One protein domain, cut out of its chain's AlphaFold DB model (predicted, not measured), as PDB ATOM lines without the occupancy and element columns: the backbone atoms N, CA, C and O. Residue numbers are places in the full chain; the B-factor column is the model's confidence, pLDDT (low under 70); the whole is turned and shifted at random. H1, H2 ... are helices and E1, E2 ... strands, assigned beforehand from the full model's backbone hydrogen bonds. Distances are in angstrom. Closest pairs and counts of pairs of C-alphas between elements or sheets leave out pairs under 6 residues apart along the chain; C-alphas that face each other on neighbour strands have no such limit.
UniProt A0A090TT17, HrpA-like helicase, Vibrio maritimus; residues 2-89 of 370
ATOM      1  N   LYS A   2     -12.740  -7.975 115.345       92.56
ATOM      2  CA  LYS A   2     -13.192  -7.370 116.619       92.56
ATOM      3  C   LYS A   2     -14.567  -7.875 117.082       92.56
ATOM      4  O   LYS A   2     -14.731  -8.175 118.254       92.56
ATOM      5  N   GLU A   3     -15.505  -8.049 116.147       95.31
ATOM      6  CA  GLU A   3     -16.859  -8.553 116.436       95.31
ATOM      7  C   GLU A   3     -16.841  -9.905 117.167       95.31
ATOM      8  O   GLU A   3     -17.427 -10.026 118.231       95.31
ATOM      9  N   VAL A   4     -16.110 -10.902 116.648       96.12
ATOM     10  CA  VAL A   4     -16.057 -12.245 117.257       96.12
ATOM     11  C   VAL A   4     -15.423 -12.236 118.653       96.12
ATOM     12  O   VAL A   4     -15.866 -12.972 119.531       96.12
ATOM     13  N   MET A   5     -14.433 -11.368 118.891       95.56
ATOM     14  CA  MET A   5     -13.852 -11.200 120.226       95.56
ATOM     15  C   MET A   5     -14.865 -10.624 121.216       95.56
ATOM     16  O   MET A   5     -14.910 -11.078 122.356       95.56
ATOM     17  N   ILE A   6     -15.676  -9.652 120.791       96.62
ATOM     18  CA  ILE A   6     -16.734  -9.076 121.629       96.62
ATOM     19  C   ILE A   6     -17.817 -10.109 121.919       96.62
ATOM     20  O   ILE A   6     -18.191 -10.260 123.077       96.62
ATOM     21  N   ASP A   7     -18.263 -10.856 120.909       97.25
ATOM     22  CA  ASP A   7     -19.300 -11.878 121.088       97.25
ATOM     23  C   ASP A   7     -18.853 -12.950 122.094       97.25
ATOM     24  O   ASP A   7     -19.604 -13.318 122.997       97.25
ATOM     25  N   LEU A   8     -17.598 -13.409 121.985       96.81
ATOM     26  CA  LEU A   8     -17.024 -14.347 122.946       96.81
ATOM     27  C   LEU A   8     -16.870 -13.717 124.338       96.81
ATOM     28  O   LEU A   8     -17.183 -14.357 125.336       96.81
ATOM     29  N   THR A   9     -16.401 -12.471 124.421       95.94
ATOM     30  CA  THR A   9     -16.233 -11.773 125.707       95.94
ATOM     31  C   THR A   9     -17.574 -11.632 126.423       95.94
ATOM     32  O   THR A   9     -17.672 -11.950 127.605       95.94
ATOM     33  N   ALA A  10     -18.622 -11.233 125.704       96.94
ATOM     34  CA  ALA A  10     -19.972 -11.122 126.238       96.94
ATOM     35  C   ALA A  10     -20.498 -12.473 126.752       96.94
ATOM     36  O   ALA A  10     -21.016 -12.545 127.868       96.94
ATOM     37  N   ALA A  11     -20.281 -13.555 125.994       96.50
ATOM     38  CA  ALA A  11     -20.624 -14.907 126.432       96.50
ATOM     39  C   ALA A  11     -19.884 -15.326 127.716       96.50
ATOM     40  O   ALA A  11     -20.494 -15.910 128.607       96.50
ATOM     41  N   ILE A  12     -18.590 -15.008 127.838       94.62
ATOM     42  CA  ILE A  12     -17.778 -15.336 129.025       94.62
ATOM     43  C   ILE A  12     -18.208 -14.521 130.252       94.62
ATOM     44  O   ILE A  12     -18.181 -15.036 131.367       94.62
ATOM     45  N   CYS A  13     -18.583 -13.254 130.061       94.44
ATOM     46  CA  CYS A  13     -18.987 -12.351 131.143       94.44
ATOM     47  C   CYS A  13     -20.399 -12.612 131.681       94.44
ATOM     48  O   CYS A  13     -20.748 -12.077 132.730       94.44
ATOM     49  N   THR A  14     -21.200 -13.400 130.966       92.75
ATOM     50  CA  THR A  14     -22.577 -13.726 131.345       92.75
ATOM     51  C   THR A  14     -22.619 -14.521 132.647       92.75
ATOM     52  O   THR A  14     -21.758 -15.365 132.915       92.75
ATOM     53  N   THR A  15     -23.641 -14.280 133.465       85.31
ATOM     54  CA  THR A  15     -23.801 -15.018 134.717       85.31
ATOM     55  C   THR A  15     -24.348 -16.429 134.473       85.31
ATOM     56  O   THR A  15     -25.389 -16.636 133.858       85.31
ATOM     57  N   GLY A  16     -23.646 -17.444 134.986       85.19
ATOM     58  CA  GLY A  16     -24.066 -18.845 134.865       85.19
ATOM     59  C   GLY A  16     -23.577 -19.541 133.591       85.19
ATOM     60  O   GLY A  16     -22.571 -19.163 132.996       85.19
ATOM     61  N   LYS A  17     -24.236 -20.643 133.216       89.50
ATOM     62  CA  LYS A  17     -23.891 -21.415 132.012       89.50
ATOM     63  C   LYS A  17     -24.740 -20.936 130.842       89.50
ATOM     64  O   LYS A  17     -25.957 -20.932 130.951       89.50
ATOM     65  N   LEU A  18     -24.106 -20.618 129.715       94.38
ATOM     66  CA  LEU A  18     -24.816 -20.191 128.505       94.38
ATOM     67  C   LEU A  18     -25.636 -21.327 127.867       94.38
ATOM     68  O   LEU A  18     -26.675 -21.083 127.261       94.38
ATOM     69  N   TYR A  19     -25.162 -22.569 127.985       94.88
ATOM     70  CA  TYR A  19     -25.818 -23.735 127.404       94.88
ATOM     71  C   TYR A  19     -25.579 -25.010 128.213       94.88
ATOM     72  O   TYR A  19     -24.665 -25.103 129.042       94.88
ATOM     73  N   GLN A  20     -26.392 -26.019 127.912       93.62
ATOM     74  CA  GLN A  20     -26.236 -27.396 128.356       93.62
ATOM     75  C   GLN A  20     -26.191 -28.334 127.145       93.62
ATOM     76  O   GLN A  20     -26.886 -28.120 126.151       93.62
ATOM     77  N   LEU A  21     -25.367 -29.378 127.240       93.44
ATOM     78  CA  LEU A  21     -25.305 -30.443 126.244       93.44
ATOM     79  C   LEU A  21     -26.307 -31.545 126.585       93.44
ATOM     80  O   LEU A  21     -26.490 -31.899 127.750       93.44
ATOM     81  N   SER A  22     -26.933 -32.092 125.553       93.06
ATOM     82  CA  SER A  22     -27.804 -33.257 125.642       93.06
ATOM     83  C   SER A  22     -27.004 -34.516 125.978       93.06
ATOM     84  O   SER A  22     -25.840 -34.643 125.611       93.06
ATOM     85  N   SER A  23     -27.651 -35.482 126.627       92.00
ATOM     86  CA  SER A  23     -27.117 -36.838 126.809       92.00
ATOM     87  C   SER A  23     -27.444 -37.779 125.640       92.00
ATOM     88  O   SER A  23     -27.147 -38.966 125.718       92.00
ATOM     89  N   ASN A  24     -28.126 -37.292 124.597       95.50
ATOM     90  CA  ASN A  24     -28.491 -38.085 123.423       95.50
ATOM     91  C   ASN A  24     -27.318 -38.154 122.430       95.50
ATOM     92  O   ASN A  24     -26.963 -37.138 121.833       95.50
ATOM     93  N   GLU A  25     -26.776 -39.355 122.221       93.88
ATOM     94  CA  GLU A  25     -25.631 -39.616 121.337       93.88
ATOM     95  C   GLU A  25     -25.871 -39.162 119.890       93.88
ATOM     96  O   GLU A  25     -25.036 -38.455 119.340       93.88
ATOM     97  N   GLU A  26     -27.037 -39.436 119.296       95.94
ATOM     98  CA  GLU A  26     -27.356 -39.023 117.915       95.94
ATOM     99  C   GLU A  26     -27.387 -37.490 117.766       95.94
ATOM    100  O   GLU A  26     -27.050 -36.921 116.723       95.94
ATOM    101  N   ALA A  27     -27.816 -36.785 118.816       95.06
ATOM    102  CA  ALA A  27     -27.805 -35.328 118.824       95.06
ATOM    103  C   ALA A  27     -26.374 -34.773 118.942       95.06
ATOM    104  O   ALA A  27     -26.068 -33.764 118.309       95.06
ATOM    105  N   LEU A  28     -25.506 -35.442 119.708       93.31
ATOM    106  CA  LEU A  28     -24.092 -35.082 119.845       93.31
ATOM    107  C   LEU A  28     -23.283 -35.406 118.580       93.31
ATOM    108  O   LEU A  28     -22.442 -34.609 118.176       93.31
ATOM    109  N   GLU A  29     -23.583 -36.506 117.889       94.06
ATOM    110  CA  GLU A  29     -22.967 -36.818 116.593       94.06
ATOM    111  C   GLU A  29     -23.298 -35.758 115.536       94.06
ATOM    112  O   GLU A  29     -22.437 -35.372 114.743       94.06
ATOM    113  N   ARG A  30     -24.537 -35.247 115.533       96.19
ATOM    114  CA  ARG A  30     -24.924 -34.119 114.671       96.19
ATOM    115  C   ARG A  30     -24.221 -32.827 115.070       96.19
ATOM    116  O   ARG A  30     -23.731 -32.119 114.192       96.19
ATOM    117  N   LEU A  31     -24.107 -32.554 116.369       95.69
ATOM    118  CA  LEU A  31     -23.356 -31.404 116.873       95.69
ATOM    119  C   LEU A  31     -21.909 -31.401 116.366       95.69
ATOM    120  O   LEU A  31     -21.409 -30.364 115.946       95.69
ATOM    121  N   ASP A  32     -21.249 -32.558 116.343       93.75
ATOM    122  CA  ASP A  32     -19.869 -32.682 115.861       93.75
ATOM    123  C   ASP A  32     -19.716 -32.482 114.345       93.75
ATOM    124  O   ASP A  32     -18.605 -32.237 113.861       93.75
ATOM    125  N   GLN A  33     -20.813 -32.557 113.584       94.25
ATOM    126  CA  GLN A  33     -20.847 -32.192 112.166       94.25
ATOM    127  C   GLN A  33     -21.071 -30.685 111.970       94.25
ATOM    128  O   GLN A  33     -20.481 -30.098 111.055       94.25
ATOM    129  N   GLU A  34     -21.905 -30.075 112.817       95.25
ATOM    130  CA  GLU A  34     -22.236 -28.642 112.808       95.25
ATOM    131  C   GLU A  34     -21.079 -27.778 113.340       95.25
ATOM    132  O   GLU A  34     -20.746 -26.751 112.748       95.25
ATOM    133  N   GLU A  35     -20.423 -28.220 114.415       93.94
ATOM    134  CA  GLU A  35     -19.233 -27.610 115.006       93.94
ATOM    135  C   GLU A  35     -18.116 -28.662 115.083       93.94
ATOM    136  O   GLU A  35     -18.029 -29.481 116.003       93.94
ATOM    137  N   LYS A  36     -17.259 -28.644 114.058       92.25
ATOM    138  CA  LYS A  36     -16.288 -29.708 113.773       92.25
ATOM    139  C   LYS A  36     -15.037 -29.668 114.634       92.25
ATOM    140  O   LYS A  36     -14.294 -30.654 114.633       92.25
ATOM    141  N   TYR A  37     -14.756 -28.576 115.331       93.00
ATOM    142  CA  TYR A  37     -13.514 -28.420 116.079       93.00
ATOM    143  C   TYR A  37     -13.637 -28.915 117.523       93.00
ATOM    144  O   TYR A  37     -12.611 -29.182 118.142       93.00
ATOM    145  N   GLY A  38     -14.848 -29.110 118.053       93.62
ATOM    146  CA  GLY A  38     -15.039 -29.396 119.480       93.62
ATOM    147  C   GLY A  38     -14.665 -28.178 120.326       93.62
ATOM    148  O   GLY A  38     -13.958 -28.285 121.326       93.62
ATOM    149  N   CYS A  39     -15.053 -26.999 119.848       94.94
ATOM    150  CA  CYS A  39     -14.657 -25.702 120.361       94.94
ATOM    151  C   CYS A  39     -15.817 -25.056 121.124       94.94
ATOM    152  O   CYS A  39     -16.785 -24.576 120.528       94.94
ATOM    153  N   ASP A  40     -15.699 -25.001 122.452       91.56
ATOM    154  CA  ASP A  40     -16.717 -24.399 123.320       91.56
ATOM    155  C   ASP A  40     -16.919 -22.905 122.992       91.56
ATOM    156  O   ASP A  40     -18.045 -22.411 122.960       91.56
ATOM    157  N   ALA A  41     -15.838 -22.184 122.669       95.06
ATOM    158  CA  ALA A  41     -15.901 -20.764 122.325       95.06
ATOM    159  C   ALA A  41     -16.618 -20.489 120.993       95.06
ATOM    160  O   ALA A  41     -17.382 -19.529 120.904       95.06
ATOM    161  N   GLU A  42     -16.407 -21.317 119.963       95.38
ATOM    162  CA  GLU A  42     -17.131 -21.175 118.690       95.38
ATOM    163  C   GLU A  42     -18.617 -21.440 118.871       95.38
ATOM    164  O   GLU A  42     -19.437 -20.702 118.324       95.38
ATOM    165  N   LEU A  43     -18.955 -22.439 119.689       95.44
ATOM    166  CA  LEU A  43     -20.338 -22.738 120.025       95.44
ATOM    167  C   LEU A  43     -20.997 -21.549 120.741       95.44
ATOM    168  O   LEU A  43     -22.077 -21.121 120.341       95.44
ATOM    169  N   MET A  44     -20.328 -20.963 121.741       96.12
ATOM    170  CA  MET A  44     -20.820 -19.772 122.448       96.12
ATOM    171  C   MET A  44     -21.022 -18.575 121.512       96.12
ATOM    172  O   MET A  44     -22.081 -17.950 121.541       96.12
ATOM    173  N   VAL A  45     -20.047 -18.277 120.647       96.81
ATOM    174  CA  VAL A  45     -20.163 -17.210 119.637       96.81
ATOM    175  C   VAL A  45     -21.338 -17.479 118.698       96.81
ATOM    176  O   VAL A  45     -22.107 -16.566 118.396       96.81
ATOM    177  N   GLY A  46     -21.487 -18.720 118.234       96.06
ATOM    178  CA  GLY A  46     -22.586 -19.135 117.370       96.06
ATOM    179  C   GLY A  46     -23.947 -18.903 118.020       96.06
ATOM    180  O   GLY A  46     -24.805 -18.270 117.403       96.06
ATOM    181  N   LEU A  47     -24.106 -19.343 119.273       96.88
ATOM    182  CA  LEU A  47     -25.321 -19.153 120.071       96.88
ATOM    183  C   LEU A  47     -25.648 -17.670 120.262       96.88
ATOM    184  O   LEU A  47     -26.775 -17.264 119.985       96.88
ATOM    185  N   VAL A  48     -24.668 -16.850 120.664       97.38
ATOM    186  CA  VAL A  48     -24.845 -15.393 120.800       97.38
ATOM    187  C   VAL A  48     -25.339 -14.796 119.485       97.38
ATOM    188  O   VAL A  48     -26.299 -14.035 119.496       97.38
ATOM    189  N   ARG A  49     -24.777 -15.227 118.351       96.12
ATOM    190  CA  ARG A  49     -25.185 -14.830 116.989       96.12
ATOM    191  C   ARG A  49     -26.499 -15.462 116.498       96.12
ATOM    192  O   ARG A  49     -26.841 -15.294 115.332       96.12
ATOM    193  N   GLY A  50     -27.218 -16.201 117.342       94.75
ATOM    194  CA  GLY A  50     -28.527 -16.778 117.024       94.75
ATOM    195  C   GLY A  50     -28.500 -18.122 116.289       94.75
ATOM    196  O   GLY A  50     -29.547 -18.571 115.823       94.75
ATOM    197  N   HIS A  51     -27.345 -18.784 116.178       94.88
ATOM    198  CA  HIS A  51     -27.285 -20.140 115.628       94.88
ATOM    199  C   HIS A  51     -27.915 -21.134 116.602       94.88
ATOM    200  O   HIS A  51     -27.811 -20.995 117.821       94.88
ATOM    201  N   GLN A  52     -28.543 -22.163 116.046       95.25
ATOM    202  CA  GLN A  52     -29.064 -23.296 116.797       95.25
ATOM    203  C   GLN A  52     -28.251 -24.527 116.441       95.25
ATOM    204  O   GLN A  52     -27.910 -24.725 115.275       95.25
ATOM    205  N   TYR A  53     -27.967 -25.339 117.451       96.69
ATOM    206  CA  TYR A  53     -27.153 -26.531 117.304       96.69
ATOM    207  C   TYR A  53     -27.890 -27.752 117.837       96.69
ATOM    208  O   TYR A  53     -28.566 -27.695 118.872       96.69
ATOM    209  N   SER A  54     -27.741 -28.871 117.139       96.38
ATOM    210  CA  SER A  54     -28.252 -30.163 117.577       96.38
ATOM    211  C   SER A  54     -27.661 -30.524 118.942       96.38
ATOM    212  O   SER A  54     -26.480 -30.334 119.197       96.38
ATOM    213  N   GLY A  55     -28.491 -31.021 119.861       94.56
ATOM    214  CA  GLY A  55     -28.016 -31.461 121.178       94.56
ATOM    215  C   GLY A  55     -27.544 -30.343 122.113       94.56
ATOM    216  O   GLY A  55     -27.009 -30.655 123.174       94.56
ATOM    217  N   VAL A  56     -27.767 -29.071 121.776       96.50
ATOM    218  CA  VAL A  56     -27.427 -27.919 122.620       96.50
ATOM    219  C   VAL A  56     -28.704 -27.208 123.043       96.50
ATOM    220  O   VAL A  56     -29.504 -26.791 122.209       96.50
ATOM    221  N   THR A  57     -28.894 -27.051 124.350       96.38
ATOM    222  CA  THR A  57     -29.983 -26.240 124.909       96.38
ATOM    223  C   THR A  57     -29.385 -24.974 125.498       96.38
ATOM    224  O   THR A  57     -28.644 -25.044 126.477       96.38
ATOM    225  N   ALA A  58     -29.664 -23.827 124.880       95.81
ATOM    226  CA  ALA A  58     -29.253 -22.536 125.414       95.81
ATOM    227  C   ALA A  58     -30.130 -22.147 126.609       95.81
ATOM    228  O   ALA A  58     -31.347 -22.338 126.572       95.81
ATOM    229  N   GLU A  59     -29.517 -21.572 127.640       96.19
ATOM    230  CA  GLU A  59     -30.243 -21.012 128.778       96.19
ATOM    231  C   GLU A  59     -30.815 -19.642 128.384       96.19
ATOM    232  O   GLU A  59     -30.035 -18.727 128.111       96.19
ATOM    233  N   PRO A  60     -32.151 -19.459 128.322       95.19
ATOM    234  CA  PRO A  60     -32.745 -18.282 127.684       95.19
ATOM    235  C   PRO A  60     -32.334 -16.949 128.312       95.19
ATOM    236  O   PRO A  60     -32.114 -15.972 127.597       95.19
ATOM    237  N   ASP A  61     -32.227 -16.902 129.641       96.19
ATOM    238  CA  ASP A  61     -31.885 -15.672 130.354       96.19
ATOM    239  C   ASP A  61     -30.395 -15.338 130.228       96.19
ATOM    240  O   ASP A  61     -30.059 -14.189 129.946       96.19
ATOM    241  N   ALA A  62     -29.518 -16.344 130.322       96.56
ATOM    242  CA  ALA A  62     -28.086 -16.173 130.090       96.56
ATOM    243  C   ALA A  62     -27.806 -15.760 128.636       96.56
ATOM    244  O   ALA A  62     -27.021 -14.852 128.382       96.56
ATOM    245  N   LEU A  63     -28.488 -16.367 127.659       97.19
ATOM    246  CA  LEU A  63     -28.325 -15.994 126.256       97.19
ATOM    247  C   LEU A  63     -28.776 -14.554 125.988       97.19
ATOM    248  O   LEU A  63     -28.076 -13.819 125.292       97.19
ATOM    249  N   ARG A  64     -29.904 -14.131 126.572       96.94
ATOM    250  CA  ARG A  64     -30.385 -12.747 126.459       96.94
ATOM    251  C   ARG A  64     -29.405 -11.757 127.093       96.94
ATOM    252  O   ARG A  64     -29.165 -10.697 126.518       96.94
ATOM    253  N   GLU A  65     -28.831 -12.097 128.248       97.75
ATOM    254  CA  GLU A  65     -27.780 -11.297 128.891       97.75
ATOM    255  C   GLU A  65     -26.542 -11.183 127.985       97.75
ATOM    256  O   GLU A  65     -26.088 -10.071 127.710       97.75
ATOM    257  N   ALA A  66     -26.047 -12.305 127.453       97.81
ATOM    258  CA  ALA A  66     -24.895 -12.340 126.552       97.81
ATOM    259  C   ALA A  66     -25.114 -11.481 125.295       97.81
ATOM    260  O   ALA A  66     -24.235 -10.717 124.899       97.81
ATOM    261  N   GLN A  67     -26.295 -11.575 124.677       97.81
ATOM    262  CA  GLN A  67     -26.659 -10.775 123.505       97.81
ATOM    263  C   GLN A  67     -26.726  -9.282 123.837       97.81
ATOM    264  O   GLN A  67     -26.110  -8.478 123.138       97.81
ATOM    265  N   GLY A  68     -27.370  -8.914 124.948       97.44
ATOM    266  CA  GLY A  68     -27.433  -7.521 125.397       97.44
ATOM    267  C   GLY A  68     -26.052  -6.929 125.706       97.44
ATOM    268  O   GLY A  68     -25.781  -5.778 125.358       97.44
ATOM    269  N   LEU A  69     -25.149  -7.710 126.308       97.50
ATOM    270  CA  LEU A  69     -23.755  -7.301 126.527       97.50
ATOM    271  C   LEU A  69     -22.996  -7.133 125.204       97.50
ATOM    272  O   LEU A  69     -22.280  -6.145 125.031       97.50
ATOM    273  N   ALA A  70     -23.168  -8.059 124.257       97.62
ATOM    274  CA  ALA A  70     -22.536  -7.977 122.943       97.62
ATOM    275  C   ALA A  70     -22.998  -6.730 122.170       97.62
ATOM    276  O   ALA A  70     -22.166  -6.030 121.595       97.62
ATOM    277  N   GLU A  71     -24.293  -6.411 122.199       97.31
ATOM    278  CA  GLU A  71     -24.862  -5.202 121.588       97.31
ATOM    279  C   GLU A  71     -24.293  -3.920 122.208       97.31
ATOM    280  O   GLU A  71     -23.855  -3.026 121.479       97.31
ATOM    281  N   GLN A  72     -24.224  -3.843 123.542       96.94
ATOM    282  CA  GLN A  72     -23.641  -2.695 124.248       96.94
ATOM    283  C   GLN A  72     -22.168  -2.488 123.879       96.94
ATOM    284  O   GLN A  72     -21.750  -1.369 123.576       96.94
ATOM    285  N   MET A  73     -21.380  -3.566 123.865       96.75
ATOM    286  CA  MET A  73     -19.972  -3.502 123.476       96.75
ATOM    287  C   MET A  73     -19.821  -3.123 121.997       96.75
ATOM    288  O   MET A  73     -19.016  -2.253 121.670       96.75
ATOM    289  N   ARG A  74     -20.608  -3.711 121.090       96.50
ATOM    290  CA  ARG A  74     -20.582  -3.365 119.658       96.50
ATOM    291  C   ARG A  74     -20.909  -1.893 119.432       96.50
ATOM    292  O   ARG A  74     -20.186  -1.251 118.679       96.50
ATOM    293  N   ALA A  75     -21.911  -1.350 120.123       96.19
ATOM    294  CA  ALA A  75     -22.237   0.073 120.064       96.19
ATOM    295  C   ALA A  75     -21.069   0.948 120.548       96.19
ATOM    296  O   ALA A  75     -20.711   1.913 119.878       96.19
ATOM    297  N   ALA A  76     -20.426   0.578 121.660       96.56
ATOM    298  CA  ALA A  76     -19.273   1.305 122.194       96.56
ATOM    299  C   ALA A  76     -18.041   1.276 121.268       96.56
ATOM    300  O   ALA A  76     -17.260   2.225 121.253       96.56
ATOM    301  N   PHE A  77     -17.861   0.198 120.499       95.56
ATOM    302  CA  PHE A  77     -16.763   0.033 119.539       95.56
ATOM    303  C   PHE A  77     -17.146   0.374 118.090       95.56
ATOM    304  O   PHE A  77     -16.348   0.106 117.188       95.56
ATOM    305  N   GLU A  78     -18.339   0.937 117.867       95.94
ATOM    306  CA  GLU A  78     -18.873   1.296 116.544       95.94
ATOM    307  C   GLU A  78     -18.833   0.126 115.539       95.94
ATOM    308  O   GLU A  78     -18.478   0.275 114.368       95.94
ATOM    309  N   LEU A  79     -19.165  -1.077 116.008       95.25
ATOM    310  CA  LEU A  79     -19.184  -2.293 115.198       95.25
ATOM    311  C   LEU A  79     -20.589  -2.607 114.658       95.25
ATOM    312  O   LEU A  79     -21.583  -2.157 115.231       95.25
ATOM    313  N   PRO A  80     -20.695  -3.426 113.589       93.88
ATOM    314  CA  PRO A  80     -21.980  -3.881 113.065       93.88
ATOM    315  C   PRO A  80     -22.869  -4.544 114.124       93.88
ATOM    316  O   PRO A  80     -22.375  -5.154 115.077       93.88
ATOM    317  N   ALA A  81     -24.186  -4.476 113.919       92.44
ATOM    318  CA  ALA A  81     -25.170  -5.151 114.762       92.44
ATOM    319  C   ALA A  81     -25.056  -6.683 114.669       92.44
ATOM    320  O   ALA A  81     -24.445  -7.233 113.745       92.44
ATOM    321  N   LEU A  82     -25.607  -7.376 115.662       90.88
ATOM    322  CA  LEU A  82     -25.428  -8.815 115.851       90.88
ATOM    323  C   LEU A  82     -26.074  -9.638 114.724       90.88
ATOM    324  O   LEU A  82     -25.485 -10.616 114.266       90.88
ATOM    325  N   GLU A  83     -27.207  -9.178 114.196       88.88
ATOM    326  CA  GLU A  83     -27.962  -9.801 113.099       88.88
ATOM    327  C   GLU A  83     -27.201  -9.801 111.768       88.88
ATOM    328  O   GLU A  83     -27.468 -10.619 110.890       88.88
ATOM    329  N   VAL A  84     -26.251  -8.877 111.612       89.88
ATOM    330  CA  VAL A  84     -25.430  -8.708 110.403       89.88
ATOM    331  C   VAL A  84     -23.951  -8.983 110.680       89.88
ATOM    332  O   VAL A  84     -23.079  -8.485 109.969       89.88
ATOM    333  N   ALA A  85     -23.662  -9.772 111.720       88.88
ATOM    334  CA  ALA A  85     -22.299 -10.074 112.136       88.88
ATOM    335  C   ALA A  85     -21.469 -10.706 111.009       88.88
ATOM    336  O   ALA A  85     -21.874 -11.667 110.346       88.88
ATOM    337  N   SER A  86     -20.247 -10.205 110.846       89.94
ATOM    338  CA  SER A  86     -19.333 -10.659 109.803       89.94
ATOM    339  C   SER A  86     -18.832 -12.084 110.063       89.94
ATOM    340  O   SER A  86     -18.613 -12.505 111.210       89.94
ATOM    341  N   ARG A  87     -18.549 -12.821 108.981       92.50
ATOM    342  CA  ARG A  87     -17.743 -14.051 109.047       92.50
ATOM    343  C   ARG A  87     -16.327 -13.725 109.531       92.50
ATOM    344  O   ARG A  87     -15.844 -12.605 109.360       92.50
ATOM    345  N   TYR A  88     -15.656 -14.700 110.133       94.38
ATOM    346  CA  TYR A  88     -14.284 -14.554 110.613       94.38
ATOM    347  C   TYR A  88     -13.440 -15.770 110.238       94.38
ATOM    348  O   TYR A  88     -13.965 -16.863 110.038       94.38
ATOM    349  N   ASP A  89     -12.129 -15.556 110.141       95.56
ATOM    350  CA  ASP A  89     -11.158 -16.629 109.973       95.56
ATOM    351  C   ASP A  89     -10.738 -17.157 111.349       95.56
ATOM    352  O   ASP A  89     -10.298 -16.398 112.219       95.56
TER     353      ASP A  89
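Overview. This is residues 2 to 89 of the 370 residues of the protein "HrpA-like helicase" of Vibrio maritimus (UniProt A0A090TT17). H1 and H4 pack on each other at a slant at one end of the body, H3 sits near its middle and packs crosswise on both, and H2 lies at the other end, with a small ladder of two short strands, E1 and E2, between H2 and the pair H1 and H4. H3 is nearest the middle of the whole, and after H4 the unnamed residues 77 to 89 fold back as a tail. The 88 printed residues include four named helices and two named strands, in the order H1 E1 H2 H3 E2 H4; the sheet, of order E1 - E2, is antiparallel, and the class is mostly helix. The whole is compact, with a radius of gyration of the C-alphas of 13.0 A, and spans 42 by 28 by 17 A.

Along the chain. H1, residues 2 to 13, begins at C-alpha 2, (-13.192, -7.370, 116.619), and is 16.4 A long. E1 is residues 19 to 21. H2, residues 25 to 34, is 14.3 A long and begins at C-alpha 25, (-25.631, -39.616, 121.337). H3, residues 40 to 48, is 12.4 A long. E2 is residues 56 to 58. H4, residues 60 to 76, is the longest helix at 24.4 A and ends at C-alpha 76, (-19.273, 1.305, 122.194).

Arrangement. H1 and H4 touch, closest at the C-alphas of Ala 11 and Ala 66, 5.0 A apart, and run opposite ways at a steep tilt of 42 degrees. H1 touches H3, closest at the C-alphas of Leu 8 and Val 45, 5.4 A, and their lines are about perpendicular at 81 degrees. H4 touches H3 with residues 63 to 67 alone, closest at the C-alphas of Val 48 and Gln 67, 5.7 A, about perpendicular at 83 degrees. E1 and E2 are antiparallel neighbours at 159 degrees; N 20 and O 57 are 2.8 A apart and N 57 and O 20 are 2.9 A apart, both within hydrogen-bond range. The closest C-alphas of H3 and E2 are those of Leu 47 and Ala 58, 7.4 A apart. H2 touches no helix; its closest C-alpha pair with E2 is Leu 31 and Val 56, 7.9 A. E1 and H3 are apart, but only just, at 8.1 A. In H1, H2, H3 and H4 every O i to N i+4 pair is within hydrogen-bond range.

Size, cuts and confidence. The two C-alphas farthest apart, those of Glu 25 and Glu 78, are 41.7 A apart, while those of Lys 2 and Asp 89, the first and last printed, are 11.6 A apart. The printed part has no cut. The link from H3 to E2 is short, the other links between named elements are tight, and no link is long. The mean pLDDT of the printed part is 94.8, and no printed residue is under 70.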